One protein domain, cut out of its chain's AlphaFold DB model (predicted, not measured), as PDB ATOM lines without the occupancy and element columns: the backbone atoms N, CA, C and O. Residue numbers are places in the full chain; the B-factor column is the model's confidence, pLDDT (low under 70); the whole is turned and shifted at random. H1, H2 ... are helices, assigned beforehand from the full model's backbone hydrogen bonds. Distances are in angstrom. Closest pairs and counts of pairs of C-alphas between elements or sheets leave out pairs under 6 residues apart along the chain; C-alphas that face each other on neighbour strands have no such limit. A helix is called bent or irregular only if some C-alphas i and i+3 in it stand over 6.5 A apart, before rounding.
ATOM      1  N   LEU A   2     115.893 153.050 100.008       49.25
ATOM      2  CA  LEU A   2     115.319 152.094  99.032       49.25
ATOM      3  C   LEU A   2     115.617 152.436  97.572       49.25
ATOM      4  O   LEU A   2     116.178 151.622  96.852       49.25
ATOM      5  N   ASN A   3     115.318 153.673  97.177       50.62
ATOM      6  CA  ASN A   3     115.539 154.131  95.807       50.62
ATOM      7  C   ASN A   3     117.012 154.038  95.392       50.62
ATOM      8  O   ASN A   3     117.276 153.766  94.241       50.62
ATOM      9  N   SER A   4     117.971 154.189  96.316       55.50
ATOM     10  CA  SER A   4     119.396 154.074  95.979       55.50
ATOM     11  C   SER A   4     119.791 152.628  95.688       55.50
ATOM     12  O   SER A   4     120.494 152.382  94.718       55.50
ATOM     13  N   ILE A   5     119.316 151.678  96.502       55.94
ATOM     14  CA  ILE A   5     119.556 150.245  96.289       55.94
ATOM     15  C   ILE A   5     118.867 149.797  94.998       55.94
ATOM     16  O   ILE A   5     119.477 149.108  94.190       55.94
ATOM     17  N   MET A   6     117.631 150.245  94.767       55.56
ATOM     18  CA  MET A   6     116.886 149.931  93.548       55.56
ATOM     19  C   MET A   6     117.532 150.541  92.310       55.56
ATOM     20  O   MET A   6     117.682 149.829  91.334       55.56
ATOM     21  N   THR A   7     118.021 151.783  92.362       59.84
ATOM     22  CA  THR A   7     118.769 152.393  91.252       59.84
ATOM     23  C   THR A   7     120.097 151.677  90.993       59.84
ATOM     24  O   THR A   7     120.477 151.502  89.839       59.84
ATOM     25  N   SER A   8     120.802 151.214  92.029       60.50
ATOM     26  CA  SER A   8     122.017 150.402  91.857       60.50
ATOM     27  C   SER A   8     121.719 149.024  91.260       60.50
ATOM     28  O   SER A   8     122.464 148.561  90.399       60.50
ATOM     29  N   LEU A   9     120.620 148.383  91.670       58.19
ATOM     30  CA  LEU A   9     120.158 147.115  91.101       58.19
ATOM     31  C   LEU A   9     119.655 147.297  89.661       58.19
ATOM     32  O   LEU A   9     120.016 146.519  88.789       58.19
ATOM     33  N   GLU A  10     118.897 148.353  89.375       59.16
ATOM     34  CA  GLU A  10     118.470 148.750  88.028       59.16
ATOM     35  C   GLU A  10     119.660 149.005  87.108       59.16
ATOM     36  O   GLU A  10     119.673 148.517  85.985       59.16
ATOM     37  N   ALA A  11     120.687 149.715  87.581       62.91
ATOM     38  CA  ALA A  11     121.910 149.940  86.815       62.91
ATOM     39  C   ALA A  11     122.664 148.629  86.530       62.91
ATOM     40  O   ALA A  11     123.236 148.474  85.451       62.91
ATOM     41  N   TYR A  12     122.644 147.682  87.473       60.81
ATOM     42  CA  TYR A  12     123.242 146.357  87.307       60.81
ATOM     43  C   TYR A  12     122.459 145.488  86.304       60.81
ATOM     44  O   TYR A  12     123.059 144.873  85.426       60.81
ATOM     45  N   PHE A  13     121.123 145.471  86.372       55.91
ATOM     46  CA  PHE A  13     120.277 144.656  85.487       55.91
ATOM     47  C   PHE A  13     120.032 145.291  84.108       55.91
ATOM     48  O   PHE A  13     119.888 144.572  83.118       55.91
ATOM     49  N   GLY A  23     110.557 143.897  83.425       58.53
ATOM     50  CA  GLY A  23     111.973 143.669  83.736       58.53
ATOM     51  C   GLY A  23     112.203 143.233  85.195       58.53
ATOM     52  O   GLY A  23     111.357 143.521  86.055       58.53
ATOM     53  N   PRO A  24     113.353 142.598  85.512       59.94
ATOM     54  CA  PRO A  24     113.705 142.155  86.868       59.94
ATOM     55  C   PRO A  24     113.598 143.271  87.916       59.94
ATOM     56  O   PRO A  24     113.111 143.058  89.025       59.94
ATOM     57  N   ALA A  25     113.982 144.494  87.542       57.28
ATOM     58  CA  ALA A  25     113.910 145.665  88.409       57.28
ATOM     59  C   ALA A  25     112.475 146.013  88.839       57.28
ATOM     60  O   ALA A  25     112.203 146.179  90.029       57.28
ATOM     61  N   THR A  26     111.532 146.052  87.894       58.97
ATOM     62  CA  THR A  26     110.120 146.356  88.170       58.97
ATOM     63  C   THR A  26     109.501 145.320  89.113       58.97
ATOM     64  O   THR A  26     108.725 145.661  90.011       58.97
ATOM     65  N   GLN A  27     109.881 144.051  88.960       62.94
ATOM     66  CA  GLN A  27     109.427 142.965  89.823       62.94
ATOM     67  C   GLN A  27     109.998 143.087  91.241       62.94
ATOM     68  O   GLN A  27     109.237 143.010  92.209       62.94
ATOM     69  N   ILE A  28     111.298 143.366  91.375       65.06
ATOM     70  CA  ILE A  28     111.959 143.595  92.669       65.06
ATOM     71  C   ILE A  28     111.311 144.778  93.406       65.06
ATOM     72  O   ILE A  28     111.029 144.673  94.603       65.06
ATOM     73  N   ILE A  29     110.994 145.868  92.703       62.56
ATOM     74  CA  ILE A  29     110.324 147.040  93.285       62.56
ATOM     75  C   ILE A  29     108.936 146.668  93.821       62.56
ATOM     76  O   ILE A  29     108.624 146.973  94.978       62.56
ATOM     77  N   SER A  30     108.126 145.944  93.043       61.84
ATOM     78  CA  SER A  30     106.799 145.492  93.490       61.84
ATOM     79  C   SER A  30     106.865 144.572  94.721       61.84
ATOM     80  O   SER A  30     106.045 144.678  95.630       61.84
ATOM     81  N   MET A  31     107.883 143.709  94.803       62.22
ATOM     82  CA  MET A  31     108.066 142.787  95.926       62.22
ATOM     83  C   MET A  31     108.614 143.488  97.173       62.22
ATOM     84  O   MET A  31     108.197 143.178  98.288       62.22
ATOM     85  N   SER A  32     109.506 144.465  97.001       59.84
ATOM     86  CA  SER A  32     110.086 145.243  98.104       59.84
ATOM     87  C   SER A  32     109.070 146.137  98.826       59.84
ATOM     88  O   SER A  32     109.257 146.462  99.997       59.84
ATOM     89  N   THR A  33     107.983 146.506  98.142       59.34
ATOM     90  CA  THR A  33     106.914 147.370  98.666       59.34
ATOM     91  C   THR A  33     105.725 146.593  99.241       59.34
ATOM     92  O   THR A  33     104.841 147.203  99.839       59.34
ATOM     93  N   GLY A  34     105.715 145.259  99.116       62.25
ATOM     94  CA  GLY A  34     104.647 144.380  99.604       62.25
ATOM     95  C   GLY A  34     105.052 143.458 100.764       62.25
ATOM     96  O   GLY A  34     106.062 143.654 101.450       62.25
ATOM     97  N   ASP A  35     104.267 142.395 100.954       60.41
ATOM     98  CA  ASP A  35     104.417 141.410 102.043       60.41
ATOM     99  C   ASP A  35     105.742 140.615 102.007       60.41
ATOM    100  O   ASP A  35     106.118 139.962 102.985       60.41
ATOM    101  N   PHE A  36     106.495 140.689 100.904       63.06
ATOM    102  CA  PHE A  36     107.775 139.993 100.713       63.06
ATOM    103  C   PHE A  36     108.971 140.682 101.389       63.06
ATOM    104  O   PHE A  36     110.082 140.146 101.367       63.06
ATOM    105  N   SER A  37     108.753 141.837 102.025       66.69
ATOM    106  CA  SER A  37     109.736 142.482 102.906       66.69
ATOM    107  C   SER A  37     109.944 141.724 104.225       66.69
ATOM    108  O   SER A  37     110.942 141.945 104.905       66.69
ATOM    109  N   GLY A  38     109.043 140.798 104.573       64.88
ATOM    110  CA  GLY A  38     109.101 139.978 105.779       64.88
ATOM    111  C   GLY A  38     107.933 140.263 106.723       64.88
ATOM    112  O   GLY A  38     107.654 141.406 107.075       64.88
ATOM    113  N   LYS A  39     107.260 139.202 107.185       72.38
ATOM    114  CA  LYS A  39     106.056 139.309 108.028       72.38
ATOM    115  C   LYS A  39     106.338 139.863 109.431       72.38
ATOM    116  O   LYS A  39     105.489 140.524 110.023       72.38
ATOM    117  N   TYR A  40     107.524 139.587 109.970       79.88
ATOM    118  CA  TYR A  40     107.912 139.965 111.328       79.88
ATOM    119  C   TYR A  40     109.011 141.033 111.317       79.88
ATOM    120  O   TYR A  40     109.856 141.026 110.419       79.88
ATOM    121  N   PRO A  41     109.075 141.921 112.331       81.19
ATOM    122  CA  PRO A  41     110.107 142.957 112.420       81.19
ATOM    123  C   PRO A  41     111.538 142.425 112.282       81.19
ATOM    124  O   PRO A  41     112.336 143.022 111.566       81.19
ATOM    125  N   LYS A  42     111.838 141.271 112.895       84.50
ATOM    126  CA  LYS A  42     113.143 140.605 112.780       84.50
ATOM    127  C   LYS A  42     113.460 140.218 111.333       84.50
ATOM    128  O   LYS A  42     114.532 140.538 110.837       84.50
ATOM    129  N   THR A  43     112.518 139.569 110.650       83.31
ATOM    130  CA  THR A  43     112.676 139.152 109.252       83.31
ATOM    131  C   THR A  43     112.882 140.364 108.344       83.31
ATOM    132  O   THR A  43     113.771 140.334 107.503       83.31
ATOM    133  N   ARG A  44     112.153 141.467 108.571       82.38
ATOM    134  CA  ARG A  44     112.368 142.723 107.829       82.38
ATOM    135  C   ARG A  44     113.770 143.282 108.037       82.38
ATOM    136  O   ARG A  44     114.413 143.670 107.072       82.38
ATOM    137  N   ALA A  45     114.256 143.305 109.277       84.25
ATOM    138  CA  ALA A  45     115.610 143.770 109.574       84.25
ATOM    139  C   ALA A  45     116.680 142.905 108.883       84.25
ATOM    140  O   ALA A  45     117.624 143.443 108.315       84.25
ATOM    141  N   LEU A  46     116.500 141.580 108.864       86.19
ATOM    142  CA  LEU A  46     117.399 140.674 108.149       86.19
ATOM    143  C   LEU A  46     117.348 140.891 106.632       86.19
ATOM    144  O   LEU A  46     118.396 140.907 105.995       86.19
ATOM    145  N   VAL A  47     116.160 141.105 106.056       85.75
ATOM    146  CA  VAL A  47     116.014 141.476 104.639       85.75
ATOM    147  C   VAL A  47     116.828 142.732 104.326       85.75
ATOM    148  O   VAL A  47     117.598 142.728 103.369       85.75
ATOM    149  N   TRP A  48     116.717 143.774 105.155       82.69
ATOM    150  CA  TRP A  48     117.495 145.005 104.989       82.69
ATOM    151  C   TRP A  48     118.995 144.768 105.051       82.69
ATOM    152  O   TRP A  48     119.717 145.199 104.156       82.69
ATOM    153  N   GLN A  49     119.443 144.036 106.068       86.88
ATOM    154  CA  GLN A  49     120.853 143.728 106.255       86.88
ATOM    155  C   GLN A  49     121.445 143.013 105.034       86.88
ATOM    156  O   GLN A  49     122.541 143.350 104.593       86.88
ATOM    157  N   TRP A  50     120.718 142.053 104.457       87.62
ATOM    158  CA  TRP A  50     121.157 141.381 103.238       87.62
ATOM    159  C   TRP A  50     121.229 142.337 102.048       87.62
ATOM    160  O   TRP A  50     122.225 142.329 101.338       87.62
ATOM    161  N   LEU A  51     120.214 143.176 101.828       82.38
ATOM    162  CA  LEU A  51     120.210 144.112 100.699       82.38
ATOM    163  C   LEU A  51     121.360 145.129 100.771       82.38
ATOM    164  O   LEU A  51     121.974 145.420  99.747       82.38
ATOM    165  N   GLU A  52     121.675 145.639 101.962       80.94
ATOM    166  CA  GLU A  52     122.820 146.535 102.163       80.94
ATOM    167  C   GLU A  52     124.151 145.830 101.890       80.94
ATOM    168  O   GLU A  52     124.993 146.364 101.162       80.94
ATOM    169  N   ASP A  53     124.323 144.606 102.395       82.25
ATOM    170  CA  ASP A  53     125.523 143.811 102.132       82.25
ATOM    171  C   ASP A  53     125.715 143.583 100.624       82.25
ATOM    172  O   ASP A  53     126.814 143.777 100.111       82.25
ATOM    173  N   LEU A  54     124.636 143.296  99.882       78.88
ATOM    174  CA  LEU A  54     124.682 143.126  98.424       78.88
ATOM    175  C   LEU A  54     125.124 144.388  97.678       78.88
ATOM    176  O   LEU A  54     125.829 144.274  96.678       78.88
ATOM    177  N   THR A  55     124.770 145.582  98.158       73.69
ATOM    178  CA  THR A  55     125.228 146.837  97.529       73.69
ATOM    179  C   THR A  55     126.729 147.071  97.676       73.69
ATOM    180  O   THR A  55     127.314 147.834  96.909       73.69
ATOM    181  N   SER A  56     127.363 146.392  98.634       72.38
ATOM    182  CA  SER A  56     128.800 146.489  98.892       72.38
ATOM    183  C   SER A  56     129.622 145.478  98.083       72.38
ATOM    184  O   SER A  56     130.852 145.562  98.068       72.38
ATOM    185  N   ILE A  57     128.971 144.527  97.403       72.31
ATOM    186  CA  ILE A  57     129.634 143.476  96.624       72.31
ATOM    187  C   ILE A  57     130.112 144.048  95.292       72.31
ATOM    188  O   ILE A  57     129.333 144.591  94.509       72.31
ATOM    189  N   LYS A  58     131.408 143.896  95.003       67.44
ATOM    190  CA  LYS A  58     131.983 144.267  93.705       67.44
ATOM    191  C   LYS A  58     131.794 143.125  92.708       67.44
ATOM    192  O   LYS A  58     131.723 141.959  93.084       67.44
ATOM    193  N   SER A  59     131.781 143.438  91.414       57.88
ATOM    194  CA  SER A  59     131.566 142.460  90.332       57.88
ATOM    195  C   SER A  59     132.560 141.283  90.310       57.88
ATOM    196  O   SER A  59     132.231 140.232  89.770       57.88
ATOM    197  N   GLY A  60     133.741 141.413  90.930       62.50
ATOM    198  CA  GLY A  60     134.725 140.327  91.082       62.50
ATOM    199  C   GLY A  60     134.485 139.379  92.267       62.50
ATOM    200  O   GLY A  60     135.118 138.331  92.342       62.50
ATOM    201  N   ASP A  61     133.559 139.706  93.169       82.56
ATOM    202  CA  ASP A  61     133.360 138.984  94.434       82.56
ATOM    203  C   ASP A  61     132.254 137.912  94.353       82.56
ATOM    204  O   ASP A  61     131.887 137.306  95.366       82.56
ATOM    205  N   LEU A  62     131.726 137.633  93.153       85.94
ATOM    206  CA  LEU A  62     130.614 136.693  92.957       85.94
ATOM    207  C   LEU A  62     130.957 135.250  93.360       85.94
ATOM    208  O   LEU A  62     130.107 134.580  93.942       85.94
ATOM    209  N   ASP A  63     132.191 134.774  93.147       89.50
ATOM    210  CA  ASP A  63     132.607 133.436  93.614       89.50
ATOM    211  C   ASP A  63     132.634 133.351  95.149       89.50
ATOM    212  O   ASP A  63     132.209 132.352  95.737       89.50
ATOM    213  N   MET A  64     133.090 134.414  95.819       89.88
ATOM    214  CA  MET A  64     133.096 134.486  97.280       89.88
ATOM    215  C   MET A  64     131.666 134.534  97.827       89.88
ATOM    216  O   MET A  64     131.340 133.798  98.763       89.88
ATOM    217  N   LEU A  65     130.797 135.339  97.206       90.75
ATOM    218  CA  LEU A  65     129.372 135.376  97.520       90.75
ATOM    219  C   LEU A  65     128.734 133.993  97.336       90.75
ATOM    220  O   LEU A  65     128.077 133.502  98.252       90.75
ATOM    221  N   ALA A  66     128.970 133.335  96.201       92.31
ATOM    222  CA  ALA A  66     128.429 132.016  95.895       92.31
ATOM    223  C   ALA A  66     128.879 130.954  96.911       92.31
ATOM    224  O   ALA A  66     128.065 130.152  97.369       92.31
ATOM    225  N   LYS A  67     130.152 130.974  97.330       94.44
ATOM    226  CA  LYS A  67     130.670 130.090  98.391       94.44
ATOM    227  C   LYS A  67     129.986 130.350  99.729       94.44
ATOM    228  O   LYS A  67     129.534 129.406 100.377       94.44
ATOM    229  N   ARG A  68     129.879 131.623 100.127       94.31
ATOM    230  CA  ARG A  68     129.220 132.030 101.377       94.31
ATOM    231  C   ARG A  68     127.760 131.579 101.396       94.31
ATOM    232  O   ARG A  68     127.306 130.999 102.379       94.31
ATOM    233  N   LEU A  69     127.049 131.777 100.288       95.00
ATOM    234  CA  LEU A  69     125.661 131.350 100.137       95.00
ATOM    235  C   LEU A  69     125.513 129.834 100.127       95.00
ATOM    236  O   LEU A  69     124.592 129.319 100.748       95.00
ATOM    237  N   ASN A  70     126.425 129.100  99.490       96.38
ATOM    238  CA  ASN A  70     126.384 127.641  99.496       96.38
ATOM    239  C   ASN A  70     126.497 127.058 100.916       96.38
ATOM    240  O   ASN A  70     125.822 126.078 101.229       96.38
ATOM    241  N   ILE A  71     127.314 127.668 101.782       96.31
ATOM    242  CA  ILE A  71     127.405 127.288 103.200       96.31
ATOM    243  C   ILE A  71     126.117 127.676 103.935       96.31
ATOM    244  O   ILE A  71     125.522 126.846 104.618       96.31
ATOM    245  N   HIS A  72     125.641 128.913 103.758       94.75
ATOM    246  CA  HIS A  72     124.410 129.397 104.395       94.75
ATOM    247  C   HIS A  72     123.192 128.525 104.056       94.75
ATOM    248  O   HIS A  72     122.412 128.154 104.931       94.75
ATOM    249  N   LEU A  73     123.052 128.133 102.791       96.25
ATOM    250  CA  LEU A  73     121.940 127.338 102.267       96.25
ATOM    251  C   LEU A  73     122.042 125.839 102.578       96.25
ATOM    252  O   LEU A  73     121.173 125.073 102.155       96.25
ATOM    253  N   GLN A  74     123.070 125.404 103.310       95.81
ATOM    254  CA  GLN A  74     123.165 124.023 103.780       95.81
ATOM    255  C   GLN A  74     122.006 123.672 104.720       95.81
ATOM    256  O   GLN A  74     121.432 122.593 104.613       95.81
ATOM    257  N   ASN A  75     121.637 124.606 105.603       93.62
ATOM    258  CA  ASN A  75     120.597 124.399 106.616       93.62
ATOM    259  C   ASN A  75     119.337 125.242 106.371       93.62
ATOM    260  O   ASN A  75     118.391 125.162 107.150       93.62
ATOM    261  N   ASN A  76     119.316 126.045 105.305       93.25
ATOM    262  CA  ASN A  76     118.236 126.988 105.024       93.25
ATOM    263  C   ASN A  76     117.607 126.717 103.657       93.25
ATOM    264  O   ASN A  76     118.289 126.375 102.688       93.25
ATOM    265  N   VAL A  77     116.284 126.854 103.565       92.69
ATOM    266  CA  VAL A  77     115.557 126.742 102.287       92.69
ATOM    267  C   VAL A  77     115.559 128.068 101.531       92.69
ATOM    268  O   VAL A  77     115.620 128.053 100.306       92.69
ATOM    269  N   TYR A  78     115.515 129.185 102.254       93.06
ATOM    270  CA  TYR A  78     115.534 130.548 101.730       93.06
ATOM    271  C   TYR A  78     116.702 131.330 102.334       93.06
ATOM    272  O   TYR A  78     117.369 130.854 103.253       93.06
ATOM    273  N   ILE A  79     116.967 132.527 101.818       93.31
ATOM    274  CA  ILE A  79     118.071 133.357 102.315       93.31
ATOM    275  C   ILE A  79     117.757 133.932 103.698       93.31
ATOM    276  O   ILE A  79     118.626 133.943 104.576       93.31
ATOM    277  N   VAL A  80     116.518 134.383 103.907       90.94
ATOM    278  CA  VAL A  80     116.093 135.022 105.156       90.94
ATOM    279  C   VAL A  80     115.124 134.127 105.920       90.94
ATOM    280  O   VAL A  80     113.952 133.993 105.560       90.94
ATOM    281  N   ASP A  81     115.613 133.553 107.021       82.44
ATOM    282  CA  ASP A  81     114.888 132.561 107.820       82.44
ATOM    283  C   ASP A  81     114.311 131.438 106.912       82.44
ATOM    284  O   ASP A  81     114.918 131.029 105.923       82.44
ATOM    285  N   ASN A  82     113.112 130.941 107.224       84.06
ATOM    286  CA  ASN A  82     112.356 130.002 106.391       84.06
ATOM    287  C   ASN A  82     111.283 130.705 105.543       84.06
ATOM    288  O   ASN A  82     110.236 130.123 105.257       84.06
ATOM    289  N   SER A  83     111.514 131.965 105.158       86.00
ATOM    290  CA  SER A  83     110.557 132.762 104.385       86.00
ATOM    291  C   SER A  83     111.115 133.135 103.020       86.00
ATOM    292  O   SER A  83     112.255 133.564 102.906       86.00
ATOM    293  N   PHE A  84     110.279 133.027 101.990       86.69
ATOM    294  CA  PHE A  84     110.603 133.566 100.674       86.69
ATOM    295  C   PHE A  84     110.461 135.087 100.695       86.69
ATOM    296  O   PHE A  84     109.380 135.594 101.001       86.69
ATOM    297  N   THR A  85     111.539 135.797 100.375       87.06
ATOM    298  CA  THR A  85     111.603 137.261 100.470       87.06
ATOM    299  C   THR A  85     112.171 137.885  99.200       87.06
ATOM    300  O   THR A  85     112.677 137.195  98.317       87.06
ATOM    301  N   VAL A  86     112.136 139.219  99.125       83.31
ATOM    302  CA  VAL A  86     112.776 139.974  98.035       83.31
ATOM    303  C   VAL A  86     114.274 139.656  97.891       83.31
ATOM    304  O   VAL A  86     114.798 139.697  96.783       83.31
ATOM    305  N   VAL A  87     114.954 139.271  98.976       87.06
ATOM    306  CA  VAL A  87     116.378 138.904  98.947       87.06
ATOM    307  C   VAL A  87     116.618 137.682  98.068       87.06
ATOM    308  O   VAL A  87     117.589 137.665  97.317       87.06
ATOM    309  N   ASP A  88     115.727 136.685  98.117       89.44
ATOM    310  CA  ASP A  88     115.861 135.483  97.295       89.44
ATOM    311  C   ASP A  88     115.800 135.826  95.800       89.44
ATOM    312  O   ASP A  88     116.573 135.301  95.004       89.44
ATOM    313  N   VAL A  89     114.906 136.745  95.432       83.62
ATOM    314  CA  VAL A  89     114.719 137.191  94.046       83.62
ATOM    315  C   VAL A  89     115.905 138.025  93.574       83.62
ATOM    316  O   VAL A  89     116.445 137.772  92.502       83.62
ATOM    317  N   VAL A  90     116.366 138.979  94.389       83.50
ATOM    318  CA  VAL A  90     117.540 139.800  94.054       83.50
ATOM    319  C   VAL A  90     118.775 138.919  93.858       83.50
ATOM    320  O   VAL A  90     119.451 139.032  92.838       83.50
ATOM    321  N   LEU A  91     119.052 138.007  94.793       87.75
ATOM    322  CA  LEU A  91     120.205 137.111  94.697       87.75
ATOM    323  C   LEU A  91     120.110 136.144  93.518       87.75
ATOM    324  O   LEU A  91     121.138 135.818  92.929       87.75
ATOM    325  N   PHE A  92     118.902 135.695  93.168       88.06
ATOM    326  CA  PHE A  92     118.688 134.843  92.001       88.06
ATOM    327  C   PHE A  92     119.170 135.542  90.729       88.06
ATOM    328  O   PHE A  92     119.967 134.973  89.983       88.06
ATOM    329  N   TYR A  93     118.776 136.800  90.532       82.81
ATOM    330  CA  TYR A  93     119.201 137.573  89.370       82.81
ATOM    331  C   TYR A  93     120.689 137.957  89.419       82.81
ATOM    332  O   TYR A  93     121.378 137.834  88.410       82.81
ATOM    333  N   VAL A  94     121.222 138.348  90.585       84.06
ATOM    334  CA  VAL A  94     122.660 138.666  90.748       84.06
ATOM    335  C   VAL A  94     123.553 137.471  90.394       84.06
ATOM    336  O   VAL A  94     124.617 137.635  89.801       84.06
ATOM    337  N   LEU A  95     123.134 136.254  90.738       87.19
ATOM    338  CA  LEU A  95     123.923 135.042  90.509       87.19
ATOM    339  C   LEU A  95     123.608 134.348  89.184       87.19
ATOM    340  O   LEU A  95     124.250 133.346  88.874       87.19
ATOM    341  N   GLN A  96     122.654 134.849  88.398       85.38
ATOM    342  CA  GLN A  96     122.182 134.166  87.196       85.38
ATOM    343  C   GLN A  96     123.309 133.907  86.194       85.38
ATOM    344  O   GLN A  96     123.445 132.782  85.708       85.38
ATOM    345  N   GLN A  97     124.137 134.920  85.923       83.06
ATOM    346  CA  GLN A  97     125.275 134.779  85.016       83.06
ATOM    347  C   GLN A  97     126.347 133.851  85.597       83.06
ATOM    348  O   GLN A  97     126.820 132.949  84.917       83.06
ATOM    349  N   PHE A  98     126.674 134.003  86.882       88.56
ATOM    350  CA  PHE A  98     127.663 133.149  87.539       88.56
ATOM    351  C   PHE A  98     127.262 131.668  87.482       88.56
ATOM    352  O   PHE A  98     128.061 130.816  87.113       88.56
ATOM    353  N   VAL A  99     126.009 131.347  87.818       88.00
ATOM    354  CA  VAL A  99     125.513 129.963  87.855       88.00
ATOM    355  C   VAL A  99     125.388 129.360  86.452       88.00
ATOM    356  O   VAL A  99     125.576 128.149  86.306       88.00
ATOM    357  N   SER A 100     125.086 130.164  85.426       86.19
ATOM    358  CA  SER A 100     124.989 129.683  84.042       86.19
ATOM    359  C   SER A 100     126.351 129.290  83.459       86.19
ATOM    360  O   SER A 100     126.422 128.345  82.672       86.19
ATOM    361  N   GLU A 101     127.425 129.946  83.902       89.62
ATOM    362  CA  GLU A 101     128.808 129.661  83.507       89.62
ATOM    363  C   GLU A 101     129.407 128.434  84.218       89.62
ATOM    364  O   GLU A 101     130.387 127.860  83.739       89.62
ATOM    365  N   LEU A 102     128.812 127.977  85.327       90.81
ATOM    366  CA  LEU A 102     129.304 126.807  86.057       90.81
ATOM    367  C   LEU A 102     129.130 125.506  85.264       90.81
ATOM    368  O   LEU A 102     128.039 125.147  84.785       90.81
ATOM    369  N   THR A 103     130.184 124.694  85.272       93.12
ATOM    370  CA  THR A 103     130.111 123.320  84.778       93.12
ATOM    371  C   THR A 103     129.135 122.489  85.614       93.12
ATOM    372  O   THR A 103     128.826 122.786  86.774       93.12
ATOM    373  N   GLN A 104     128.640 121.394  85.035       88.38
ATOM    374  CA  GLN A 104     127.779 120.462  85.764       88.38
ATOM    375  C   GLN A 104     128.478 119.900  87.012       88.38
ATOM    376  O   GLN A 104     127.853 119.773  88.064       88.38
ATOM    377  N   HIS A 105     129.777 119.607  86.911       92.12
ATOM    378  CA  HIS A 105     130.569 119.111  88.031       92.12
ATOM    379  C   HIS A 105     130.653 120.140  89.168       92.12
ATOM    380  O   HIS A 105     130.409 119.801  90.325       92.12
ATOM    381  N   GLU A 106     130.922 121.411  88.861       92.56
ATOM    382  CA  GLU A 106     130.972 122.473  89.875       92.56
ATOM    383  C   GLU A 106     129.628 122.673  90.575       92.56
ATOM    384  O   GLU A 106     129.589 122.781  91.802       92.56
ATOM    385  N   ARG A 107     128.522 122.647  89.822       91.06
ATOM    386  CA  ARG A 107     127.170 122.730  90.394       91.06
ATOM    387  C   ARG A 107     126.882 121.592  91.371       91.06
ATOM    388  O   ARG A 107     126.298 121.824  92.424       91.06
ATOM    389  N   GLN A 108     127.303 120.372  91.041       89.12
ATOM    390  CA  GLN A 108     127.002 119.183  91.842       89.12
ATOM    391  C   GLN A 108     127.934 118.993  93.043       89.12
ATOM    392  O   GLN A 108     127.476 118.491  94.066       89.12
ATOM    393  N   GLN A 109     129.207 119.386  92.934       89.75
ATOM    394  CA  GLN A 109     130.232 119.096  93.947       89.75
ATOM    395  C   GLN A 109     130.624 120.312  94.791       89.75
ATOM    396  O   GLN A 109     130.867 120.185  95.987       89.75
ATOM    397  N   ARG A 110     130.713 121.500  94.182       93.06
ATOM    398  CA  ARG A 110     131.206 122.715  94.854       93.06
ATOM    399  C   ARG A 110     130.071 123.614  95.331       93.06
ATOM    400  O   ARG A 110     130.183 124.232  96.386       93.06
ATOM    401  N   PHE A 111     128.985 123.677  94.567       96.00
ATOM    402  CA  PHE A 111     127.873 124.600  94.790       96.00
ATOM    403  C   PHE A 111     126.525 123.880  94.905       96.00
ATOM    404  O   PHE A 111     125.512 124.367  94.400       96.00
ATOM    405  N   THR A 112     126.493 122.715  95.553       96.44
ATOM    406  CA  THR A 112     125.309 121.843  95.622       96.44
ATOM    407  C   THR A 112     124.099 122.532  96.258       96.44
ATOM    408  O   THR A 112     122.997 122.487  95.709       96.44
ATOM    409  N   ASN A 113     124.290 123.212  97.393       96.94
ATOM    410  CA  ASN A 113     123.200 123.870  98.119       96.94
ATOM    411  C   ASN A 113     122.720 125.120  97.386       96.94
ATOM    412  O   ASN A 113     121.515 125.357  97.305       96.94
ATOM    413  N   LEU A 114     123.661 125.881  96.819       96.06
ATOM    414  CA  LEU A 114     123.346 127.031  95.978       96.06
ATOM    415  C   LEU A 114     122.553 126.596  94.740       96.06
ATOM    416  O   LEU A 114     121.525 127.190  94.445       96.06
ATOM    417  N   SER A 115     122.972 125.524  94.065       93.88
ATOM    418  CA  SER A 115     122.289 124.993  92.879       93.88
ATOM    419  C   SER A 115     120.882 124.493  93.209       93.88
ATOM    420  O   SER A 115     119.946 124.778  92.466       93.88
ATOM    421  N   ARG A 116     120.704 123.803  94.348       95.06
ATOM    422  CA  ARG A 116     119.385 123.383  94.855       95.06
ATOM    423  C   ARG A 116     118.462 124.582  95.070       95.06
ATOM    424  O   ARG A 116     117.312 124.553  94.642       95.06
ATOM    425  N   TRP A 117     118.950 125.607  95.766       95.62
ATOM    426  CA  TRP A 117     118.183 126.824  96.015       95.62
ATOM    427  C   TRP A 117     117.866 127.550  94.705       95.62
ATOM    428  O   TRP A 117     116.717 127.909  94.485       95.62
ATOM    429  N   PHE A 118     118.835 127.681  93.799       93.44
ATOM    430  CA  PHE A 118     118.661 128.368  92.521       93.44
ATOM    431  C   PHE A 118     117.588 127.696  91.652       93.44
ATOM    432  O   PHE A 118     116.691 128.376  91.158       93.44
ATOM    433  N   ASP A 119     117.613 126.361  91.534       90.56
ATOM    434  CA  ASP A 119     116.568 125.587  90.844       90.56
ATOM    435  C   ASP A 119     115.191 125.798  91.494       90.56
ATOM    436  O   ASP A 119     114.179 125.993  90.815       90.56
ATOM    437  N   PHE A 120     115.137 125.811  92.827       91.44
ATOM    438  CA  PHE A 120     113.892 126.003  93.562       91.44
ATOM    439  C   PHE A 120     113.302 127.407  93.376       91.44
ATOM    440  O   PHE A 120     112.105 127.537  93.097       91.44
ATOM    441  N   ILE A 121     114.125 128.455  93.494       89.62
ATOM    442  CA  ILE A 121     113.691 129.840  93.289       89.62
ATOM    443  C   ILE A 121     113.276 130.053  91.844       89.62
ATOM    444  O   ILE A 121     112.203 130.601  91.620       89.62
ATOM    445  N   GLN A 122     114.031 129.535  90.878       84.25
ATOM    446  CA  GLN A 122     113.679 129.616  89.468       84.25
ATOM    447  C   GLN A 122     112.265 129.092  89.188       84.25
ATOM    448  O   GLN A 122     111.474 129.749  88.515       84.25
ATOM    449  N   HIS A 123     111.923 127.908  89.706       80.56
ATOM    450  CA  HIS A 123     110.582 127.346  89.537       80.56
ATOM    451  C   HIS A 123     109.510 128.192  90.229       80.56
ATOM    452  O   HIS A 123     108.428 128.378  89.676       80.56
ATOM    453  N   LYS A 124     109.798 128.724  91.419       78.81
ATOM    454  CA  LYS A 124     108.856 129.564  92.166       78.81
ATOM    455  C   LYS A 124     108.622 130.912  91.486       78.81
ATOM    456  O   LYS A 124     107.482 131.347  91.373       78.81
ATOM    457  N   GLU A 125     109.681 131.546  91.008       68.50
ATOM    458  CA  GLU A 125     109.642 132.834  90.326       68.50
ATOM    459  C   GLU A 125     108.829 132.736  89.034       68.50
ATOM    460  O   GLU A 125     107.928 133.536  88.819       68.50
ATOM    461  N   ARG A 126     109.001 131.653  88.273       66.38
ATOM    462  CA  ARG A 126     108.189 131.324  87.086       66.38
ATOM    463  C   ARG A 126     106.707 131.212  87.344       66.38
ATOM    464  O   ARG A 126     105.914 131.668  86.527       66.38
ATOM    465  N   VAL A 127     106.339 130.600  88.466       58.75
ATOM    466  CA  VAL A 127     104.941 130.526  88.897       58.75
ATOM    467  C   VAL A 127     104.412 131.926  89.214       58.75
ATOM    468  O   VAL A 127     103.261 132.214  88.908       58.75
ATOM    469  N   LEU A 128     105.247 132.813  89.765       60.62
ATOM    470  CA  LEU A 128     104.870 134.201  90.048       60.62
ATOM    471  C   LEU A 128     104.754 135.061  88.774       60.62
ATOM    472  O   LEU A 128     103.890 135.931  88.731       60.62
ATOM    473  N   ILE A 129     105.568 134.812  87.741       57.97
ATOM    474  CA  ILE A 129     105.574 135.586  86.478       57.97
ATOM    475  C   ILE A 129     104.809 134.925  85.320       57.97
ATOM    476  O   ILE A 129     104.745 135.481  84.226       57.97
ATOM    477  N   ASN A 130     104.231 133.741  85.540       52.69
ATOM    478  CA  ASN A 130     103.519 132.943  84.539       52.69
ATOM    479  C   ASN A 130     104.328 132.702  83.236       52.69
ATOM    480  O   ASN A 130     103.776 132.729  82.137       52.69
TER     481      ASN A 130
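What this domain is: This is residues 2 to 13 and 23 to 130 of the 142 residues of the protein "GST_C domain-containing protein" of Ciona savignyi (UniProt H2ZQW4). The longest helix, H7, crosses the kinked H5, which runs through the middle of a compact cluster of mostly crossed helices. H2 and H3 pack near the start of H5, H1 packs on both of them, H4 packs on H5 and H7, and the small H6 lies at one end. You see 120 printed residues with seven named helices, H1 to H7 in chain order, and no named strand: all helix, compact with a radius of gyration of the C-alphas of 13.8 A, spanning 38 by 30 by 29 A.

How they stand to each other: Start at H7, residues 112 to 129: it touches the hub H5, residues 86 to 101, at a steep tilt of 62 degrees, opposite ways, the closest C-alphas being those of Phe 92 and Phe 118, 6.5 A apart. H5 is irregular, with C-alphas 94 and 97 7.4 A apart, and has a kink of 47 degrees near residue 95. Its residues 86 to 93 touch H2, residues 24 to 32, with the C-alphas of Met 31 and Val 86 closest at 5.9 A. H3, residues 41 to 55, touches H5 at 36 degrees, only just steep, through its residues 47 to 51 alone, with the C-alphas of Val 47 and Val 87 closest at 6.3 A. H4, residues 62 to 72, touches residues 95 to 98 of H5, with the C-alphas of Leu 62 and Phe 98 closest at 7.1 A. H4 also touches residues 112 to 114 of H7, about perpendicular at 85 degrees, with the C-alphas of Asn 70 and Leu 114 closest at 4.7 A. H1, residues 2 to 13, touches H2, with the C-alphas of Glu 10 and Ala 25 closest at 5.5 A. H6, residues 104 to 109, is close to but not clearly touching H7. Every O i to N i+4 pair is within hydrogen-bond range in H1, H2, H3, H4, H6 and H7; in H5, 10 of 12 are.

Where its parts are: Find C-alpha 112 at (125.309, 121.843, 95.622); from there H7 runs 25.7 A to C-alpha 129 at (105.574, 135.586, 86.478). H5 measures 24.0 A and H3 21.6 A.

The domain as a whole: The C-alphas farthest apart, those of Pro 41 and His 105, are 39.8 A apart. Residues 14 to 22 are not printed; C-alphas 13 and 23 are 8.5 A apart across the cut. Residues 73 to 85 make the long link from H4 to H5. Look for pLDDT under 70 at residues 2 to 13, 23 to 38, 58 to 60 and 125 to 130.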